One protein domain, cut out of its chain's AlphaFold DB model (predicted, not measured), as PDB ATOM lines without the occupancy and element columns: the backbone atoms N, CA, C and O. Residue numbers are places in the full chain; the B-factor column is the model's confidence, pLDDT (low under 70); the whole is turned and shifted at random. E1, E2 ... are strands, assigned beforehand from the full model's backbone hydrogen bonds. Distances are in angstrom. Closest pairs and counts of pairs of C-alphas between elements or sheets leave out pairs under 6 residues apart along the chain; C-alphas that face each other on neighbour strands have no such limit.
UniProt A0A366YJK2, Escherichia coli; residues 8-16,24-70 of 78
ATOM      1  N   ALA A   8      92.109  27.324  86.024       93.56
ATOM      2  CA  ALA A   8      90.992  27.747  85.190       93.56
ATOM      3  C   ALA A   8      89.807  28.184  86.068       93.56
ATOM      4  O   ALA A   8      89.386  27.469  86.974       93.56
ATOM      5  N   SER A   9      89.267  29.367  85.792       96.44
ATOM      6  CA  SER A   9      88.035  29.878  86.393       96.44
ATOM      7  C   SER A   9      86.799  29.487  85.588       96.44
ATOM      8  O   SER A   9      85.744  29.263  86.173       96.44
ATOM      9  N   SER A  10      86.896  29.480  84.257       95.44
ATOM     10  CA  SER A  10      85.817  29.076  83.354       95.44
ATOM     11  C   SER A  10      86.372  28.716  81.980       95.44
ATOM     12  O   SER A  10      87.388  29.270  81.558       95.44
ATOM     13  N   LEU A  11      85.674  27.826  81.278       95.06
ATOM     14  CA  LEU A  11      85.914  27.510  79.873       95.06
ATOM     15  C   LEU A  11      84.715  27.985  79.049       95.06
ATOM     16  O   LEU A  11      83.565  27.848  79.474       95.06
ATOM     17  N   GLY A  12      84.983  28.569  77.887       95.06
ATOM     18  CA  GLY A  12      83.962  28.857  76.891       95.06
ATOM     19  C   GLY A  12      83.318  27.576  76.342       95.06
ATOM     20  O   GLY A  12      83.923  26.507  76.350       95.06
ATOM     21  N   TYR A  13      82.079  27.665  75.857       94.44
ATOM     22  CA  TYR A  13      81.337  26.500  75.351       94.44
ATOM     23  C   TYR A  13      81.864  25.955  74.008       94.44
ATOM     24  O   TYR A  13      81.520  24.841  73.628       94.44
ATOM     25  N   LEU A  14      82.684  26.733  73.297       93.50
ATOM     26  CA  LEU A  14      83.441  26.338  72.103       93.50
ATOM     27  C   LEU A  14      84.914  26.051  72.425       93.50
ATOM     28  O   LEU A  14      85.705  25.837  71.510       93.50
ATOM     29  N   PHE A  15      85.308  26.084  73.703       92.06
ATOM     30  CA  PHE A  15      86.690  25.834  74.083       92.06
ATOM     31  C   PHE A  15      87.072  24.373  73.779       92.06
ATOM     32  O   PHE A  15      86.322  23.467  74.158       92.06
ATOM     33  N   PRO A  16      88.226  24.113  73.135       88.44
ATOM     34  CA  PRO A  16      88.648  22.756  72.799       88.44
ATOM     35  C   PRO A  16      88.767  21.869  74.048       88.44
ATOM     36  O   PRO A  16      89.513  22.190  74.974       88.44
ATOM     37  N   ARG A  24     102.185  26.080  71.764       92.88
ATOM     38  CA  ARG A  24     103.190  27.108  71.524       92.88
ATOM     39  C   ARG A  24     102.573  28.482  71.656       92.88
ATOM     40  O   ARG A  24     101.381  28.684  71.421       92.88
ATOM     41  N   LEU A  25     103.408  29.445  72.014       93.75
ATOM     42  CA  LEU A  25     102.994  30.831  72.062       93.75
ATOM     43  C   LEU A  25     102.754  31.369  70.650       93.75
ATOM     44  O   LEU A  25     103.660  31.353  69.822       93.75
ATOM     45  N   HIS A  26     101.570  31.929  70.413       94.25
ATOM     46  CA  HIS A  26     101.296  32.724  69.220       94.25
ATOM     47  C   HIS A  26     101.519  34.219  69.487       94.25
ATOM     48  O   HIS A  26     102.285  34.879  68.789       94.25
ATOM     49  N   SER A  27     100.849  34.778  70.501       94.44
ATOM     50  CA  SER A  27     100.987  36.196  70.856       94.44
ATOM     51  C   SER A  27     100.652  36.479  72.319       94.44
ATOM     52  O   SER A  27      99.889  35.747  72.949       94.44
ATOM     53  N   ALA A  28     101.226  37.554  72.867       95.94
ATOM     54  CA  ALA A  28     101.132  37.904  74.282       95.94
ATOM     55  C   ALA A  28     100.709  39.359  74.502       95.94
ATOM     56  O   ALA A  28     101.276  40.288  73.927       95.94
ATOM     57  N   PHE A  29      99.767  39.560  75.417       95.44
ATOM     58  CA  PHE A  29      99.299  40.858  75.892       95.44
ATOM     59  C   PHE A  29      99.353  40.885  77.412       95.44
ATOM     60  O   PHE A  29      99.401  39.847  78.053       95.44
ATOM     61  N   LYS A  30      99.266  42.064  78.030       95.25
ATOM     62  CA  LYS A  30      99.383  42.181  79.491       95.25
ATOM     63  C   LYS A  30      98.488  41.196  80.269       95.25
ATOM     64  O   LYS A  30      98.955  40.565  81.209       95.25
ATOM     65  N   HIS A  31      97.235  41.025  79.845       96.56
ATOM     66  CA  HIS A  31      96.230  40.221  80.556       96.56
ATOM     67  C   HIS A  31      95.646  39.066  79.726       96.56
ATOM     68  O   HIS A  31      94.655  38.462  80.135       96.56
ATOM     69  N   ALA A  32      96.234  38.761  78.568       97.06
ATOM     70  CA  ALA A  32      95.783  37.686  77.694       97.06
ATOM     71  C   ALA A  32      96.959  37.071  76.932       97.06
ATOM     72  O   ALA A  32      97.904  37.776  76.575       97.06
ATOM     73  N   VAL A  33      96.877  35.777  76.646       96.75
ATOM     74  CA  VAL A  33      97.850  35.081  75.804       96.75
ATOM     75  C   VAL A  33      97.128  34.166  74.826       96.75
ATOM     76  O   VAL A  33      96.180  33.473  75.194       96.75
ATOM     77  N   ASN A  34      97.585  34.186  73.582       96.00
ATOM     78  CA  ASN A  34      97.106  33.317  72.523       96.00
ATOM     79  C   ASN A  34      98.138  32.224  72.285       96.00
ATOM     80  O   ASN A  34      99.331  32.496  72.118       96.00
ATOM     81  N   LEU A  35      97.655  30.995  72.243       94.62
ATOM     82  CA  LEU A  35      98.422  29.777  72.098       94.62
ATOM     83  C   LEU A  35      97.927  29.011  70.873       94.62
ATOM     84  O   LEU A  35      96.765  29.141  70.480       94.62
ATOM     85  N   TYR A  36      98.795  28.202  70.283       93.62
ATOM     86  CA  TYR A  36      98.439  27.353  69.156       93.62
ATOM     87  C   TYR A  36      99.059  25.960  69.287       93.62
ATOM     88  O   TYR A  36     100.135  25.809  69.865       93.62
ATOM     89  N   SER A  37      98.381  24.943  68.762       90.94
ATOM     90  CA  SER A  37      98.925  23.589  68.634       90.94
ATOM     91  C   SER A  37      99.408  23.331  67.206       90.94
ATOM     92  O   SER A  37      98.909  23.931  66.252       90.94
ATOM     93  N   ASP A  38     100.330  22.380  67.036       87.81
ATOM     94  CA  ASP A  38     100.764  21.921  65.704       87.81
ATOM     95  C   ASP A  38      99.608  21.272  64.909       87.81
ATOM     96  O   ASP A  38      99.644  21.214  63.683       87.81
ATOM     97  N   ALA A  39      98.539  20.845  65.596       86.50
ATOM     98  CA  ALA A  39      97.301  20.356  64.991       86.50
ATOM     99  C   ALA A  39      96.356  21.484  64.518       86.50
ATOM    100  O   ALA A  39      95.237  21.212  64.086       86.50
ATOM    101  N   GLY A  40      96.776  22.752  64.612       87.31
ATOM    102  CA  GLY A  40      96.019  23.914  64.133       87.31
ATOM    103  C   GLY A  40      94.939  24.419  65.092       87.31
ATOM    104  O   GLY A  40      94.082  25.204  64.692       87.31
ATOM    105  N   THR A  41      94.954  23.987  66.356       89.06
ATOM    106  CA  THR A  41      94.024  24.493  67.378       89.06
ATOM    107  C   THR A  41      94.537  25.811  67.943       89.06
ATOM    108  O   THR A  41      95.696  25.885  68.337       89.06
ATOM    109  N   PHE A  42      93.671  26.821  68.044       91.94
ATOM    110  CA  PHE A  42      93.973  28.091  68.706       91.94
ATOM    111  C   PHE A  42      93.266  28.173  70.053       91.94
ATOM    112  O   PHE A  42      92.085  27.852  70.166       91.94
ATOM    113  N   ILE A  43      94.002  28.597  71.076       93.75
ATOM    114  CA  ILE A  43      93.522  28.704  72.451       93.75
ATOM    115  C   ILE A  43      93.874  30.083  72.989       93.75
ATOM    116  O   ILE A  43      95.026  30.505  72.934       93.75
ATOM    117  N   THR A  44      92.890  30.758  73.572       96.31
ATOM    118  CA  THR A  44      93.090  32.043  74.242       96.31
ATOM    119  C   THR A  44      92.941  31.861  75.747       96.31
ATOM    120  O   THR A  44      91.902  31.388  76.212       96.31
ATOM    121  N   LEU A  45      93.955  32.264  76.515       96.81
ATOM    122  CA  LEU A  45      93.868  32.383  77.970       96.81
ATOM    123  C   LEU A  45      93.645  33.847  78.349       96.81
ATOM    124  O   LEU A  45      94.409  34.731  77.957       96.81
ATOM    125  N   LEU A  46      92.615  34.100  79.151       97.81
ATOM    126  CA  LEU A  46      92.217  35.423  79.617       97.81
ATOM    127  C   LEU A  46      92.380  35.535  81.132       97.81
ATOM    128  O   LEU A  46      91.990  34.637  81.875       97.81
ATOM    129  N   CYS A  47      92.881  36.674  81.606       97.31
ATOM    130  CA  CYS A  47      92.865  37.019  83.026       97.31
ATOM    131  C   CYS A  47      91.423  37.039  83.556       97.31
ATOM    132  O   CYS A  47      90.612  37.870  83.128       97.31
ATOM    133  N   ALA A  48      91.108  36.161  84.512       97.19
ATOM    134  CA  ALA A  48      89.775  36.062  85.099       97.19
ATOM    135  C   ALA A  48      89.339  37.372  85.779       97.19
ATOM    136  O   ALA A  48      88.160  37.712  85.755       97.19
ATOM    137  N   GLN A  49      90.283  38.131  86.332       94.94
ATOM    138  CA  GLN A  49      90.021  39.395  87.019       94.94
ATOM    139  C   GLN A  49      89.767  40.572  86.068       94.94
ATOM    140  O   GLN A  49      89.242  41.595  86.498       94.94
ATOM    141  N   THR A  50      90.150  40.458  84.792       95.75
ATOM    142  CA  THR A  50      90.090  41.569  83.827       95.75
ATOM    143  C   THR A  50      89.016  41.368  82.766       95.75
ATOM    144  O   THR A  50      88.356  42.329  82.382       95.75
ATOM    145  N   TYR A  51      88.838  40.138  82.279       96.38
ATOM    146  CA  TYR A  51      87.970  39.858  81.138       96.38
ATOM    147  C   TYR A  51      86.735  39.042  81.519       96.38
ATOM    148  O   TYR A  51      86.771  38.185  82.407       96.38
ATOM    149  N   LEU A  52      85.644  39.292  80.787       95.06
ATOM    150  CA  LEU A  52      84.444  38.456  80.780       95.06
ATOM    151  C   LEU A  52      84.697  37.146  80.019       95.06
ATOM    152  O   LEU A  52      85.689  37.007  79.302       95.06
ATOM    153  N   ASN A  53      83.807  36.168  80.196       93.69
ATOM    154  CA  ASN A  53      83.917  34.884  79.507       93.69
ATOM    155  C   ASN A  53      83.657  35.061  78.004       93.69
ATOM    156  O   ASN A  53      82.658  35.676  77.631       93.69
ATOM    157  N   LEU A  54      84.526  34.493  77.168       95.06
ATOM    158  CA  LEU A  54      84.305  34.387  75.726       95.06
ATOM    159  C   LEU A  54      83.920  32.948  75.356       95.06
ATOM    160  O   LEU A  54      84.300  32.019  76.074       95.06
ATOM    161  N   PRO A  55      83.174  32.744  74.255       94.31
ATOM    162  CA  PRO A  55      82.765  31.421  73.787       94.31
ATOM    163  C   PRO A  55      83.907  30.424  73.596       94.31
ATOM    164  O   PRO A  55      83.711  29.241  73.831       94.31
ATOM    165  N   ASP A  56      85.080  30.887  73.186       94.06
ATOM    166  CA  ASP A  56      86.211  30.097  72.692       94.06
ATOM    167  C   ASP A  56      87.498  30.308  73.514       94.06
ATOM    168  O   ASP A  56      88.583  29.901  73.102       94.06
ATOM    169  N   ALA A  57      87.393  30.916  74.700       96.06
ATOM    170  CA  ALA A  57      88.534  31.199  75.570       96.06
ATOM    171  C   ALA A  57      88.421  30.509  76.933       96.06
ATOM    172  O   ALA A  57      87.328  30.218  77.426       96.06
ATOM    173  N   ALA A  58      89.569  30.302  77.575       95.81
ATOM    174  CA  ALA A  58      89.644  29.924  78.978       95.81
ATOM    175  C   ALA A  58      89.971  31.157  79.814       95.81
ATOM    176  O   ALA A  58      90.920  31.888  79.527       95.81
ATOM    177  N   ARG A  59      89.219  31.380  80.890       97.50
ATOM    178  CA  ARG A  59      89.609  32.344  81.921       97.50
ATOM    179  C   ARG A  59      90.447  31.638  82.963       97.50
ATOM    180  O   ARG A  59      90.044  30.593  83.464       97.50
ATOM    181  N   VAL A  60      91.576  32.232  83.321       97.19
ATOM    182  CA  VAL A  60      92.524  31.701  84.302       97.19
ATOM    183  C   VAL A  60      92.812  32.737  85.381       97.19
ATOM    184  O   VAL A  60      92.870  33.940  85.109       97.19
ATOM    185  N   TRP A  61      92.980  32.273  86.615       96.94
ATOM    186  CA  TRP A  61      93.446  33.111  87.714       96.94
ATOM    187  C   TRP A  61      94.943  33.356  87.565       96.94
ATOM    188  O   TRP A  61      95.728  32.409  87.525       96.94
ATOM    189  N   LEU A  62      95.321  34.630  87.475       94.69
ATOM    190  CA  LEU A  62      96.718  35.047  87.385       94.69
ATOM    191  C   LEU A  62      97.224  35.565  88.738       94.69
ATOM    192  O   LEU A  62      96.429  36.161  89.477       94.69
ATOM    193  N   PRO A  63      98.523  35.384  89.046       92.31
ATOM    194  CA  PRO A  63      99.171  36.044  90.173       92.31
ATOM    195  C   PRO A  63      99.035  37.571  90.117       92.31
ATOM    196  O   PRO A  63      98.810  38.169  89.060       92.31
ATOM    197  N   GLU A  64      99.202  38.220  91.267       89.31
ATOM    198  CA  GLU A  64      99.206  39.679  91.336       89.31
ATOM    199  C   GLU A  64     100.328  40.265  90.460       89.31
ATOM    200  O   GLU A  64     101.421  39.708  90.366       89.31
ATOM    201  N   CYS A  65     100.047  41.388  89.795       90.31
ATOM    202  CA  CYS A  65     100.981  42.078  88.896       90.31
ATOM    203  C   CYS A  65     101.486  41.260  87.688       90.31
ATOM    204  O   CYS A  65     102.420  41.707  87.017       90.31
ATOM    205  N   TRP A  66     100.853  40.126  87.363       93.50
ATOM    206  CA  TRP A  66     101.211  39.314  86.198       93.50
ATOM    207  C   TRP A  66     101.070  40.099  84.884       93.50
ATOM    208  O   TRP A  66     100.039  40.728  84.618       93.50
ATOM    209  N   ASP A  67     102.108  40.042  84.047       94.62
ATOM    210  CA  ASP A  67     102.127  40.583  82.685       94.62
ATOM    211  C   ASP A  67     102.718  39.522  81.761       94.62
ATOM    212  O   ASP A  67     103.929  39.305  81.766       94.62
ATOM    213  N   TRP A  68     101.879  38.885  80.941       93.38
ATOM    214  CA  TRP A  68     102.332  37.791  80.075       93.38
ATOM    215  C   TRP A  68     103.499  38.179  79.173       93.38
ATOM    216  O   TRP A  68     104.355  37.348  78.895       93.38
ATOM    217  N   ARG A  69     103.578  39.444  78.743       93.94
ATOM    218  CA  ARG A  69     104.680  39.914  77.894       93.94
ATOM    219  C   ARG A  69     106.021  39.810  78.618       93.94
ATOM    220  O   ARG A  69     107.026  39.543  77.973       93.94
ATOM    221  N   ARG A  70     106.036  40.020  79.940       91.50
ATOM    222  CA  ARG A  70     107.243  39.877  80.765       91.50
ATOM    223  C   ARG A  70     107.604  38.411  80.921       91.50
ATOM    224  O   ARG A  70     108.730  38.050  80.626       91.50
TER     225      ARG A  70
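Overview. This is residues 8 to 16 and 24 to 70 of the 78 residues of a protein of Escherichia coli (UniProt A0A366YJK2). This is one strongly twisted sheet of five strands with no named helix: a meander hairpin row of E2, E3 and E4, with E5 and then E1 added beside E4. The link of residues 48 to 56 loops over one face of the sheet at E5, and the tail of residues 62 to 70 runs past the strand ends toward the E2 edge. The printed part has 56 residues, and its five named strands come along the chain as E1 E2 E3 E4 E5. The sheet is mixed, in the order E1 E5 E4 E3 E2; the class is all strand, with 26 of the 56 residues in named elements, under half. The whole is compact, with a radius of gyration of the C-alphas of 11.0 A, and flat, with spans of 32 by 24 by 13 A.

Along the chain. Find C-alpha 8 at (90.992, 27.747, 85.190), where E1 begins; it holds residues 8 to 11. After the cut, E2 takes residues 24 to 29, 14.9 A from first to last C-alpha. E3, residues 32 to 36, is 13.7 A long. E4, residues 42 to 47, begins at C-alpha 42 at (93.973, 28.091, 68.706) and runs 16.9 A. E5, residues 57 to 61, is 13.2 A long and ends at C-alpha 61 at (93.446, 33.111, 87.714).

Arrangement. Begin at E1, an edge strand, antiparallel to E5 at 166 degrees; look for N 9 and O 59, 2.7 A apart, within hydrogen-bond range. E5 is parallel to E4 at 35 degrees, with N 58 and O 44 at 2.9 A and N 60 and O 46 at 2.8 A. E4 and E3 are a hairpin, antiparallel at 162 degrees, where N 35 and O 43 are 2.8 A apart. E3 and E2 are a hairpin too, antiparallel at 160 degrees, with N 24 and O 36 at 2.8 A; E2 is the other edge strand. E2, E3 and E4 form a meander, each strand the antiparallel neighbour of the one before. From edge to edge the strands' lines turn by 77 degrees. E1 and E3 are apart, and so are E2 and E5.

Size, cuts and confidence. The two C-alphas farthest apart are those of Ala 39 and Glu 64, at 32.7 A. Residues 17 to 23 are not printed, and C-alphas 16 and 24 are 15.2 A apart across this cut, which lies in the link from E1 to E2. Of the links printed whole, E2 to E3 and E3 to E4 are tight and E4 to E5 is short. The mean pLDDT of the printed part is 94.1, and no printed residue is under 70.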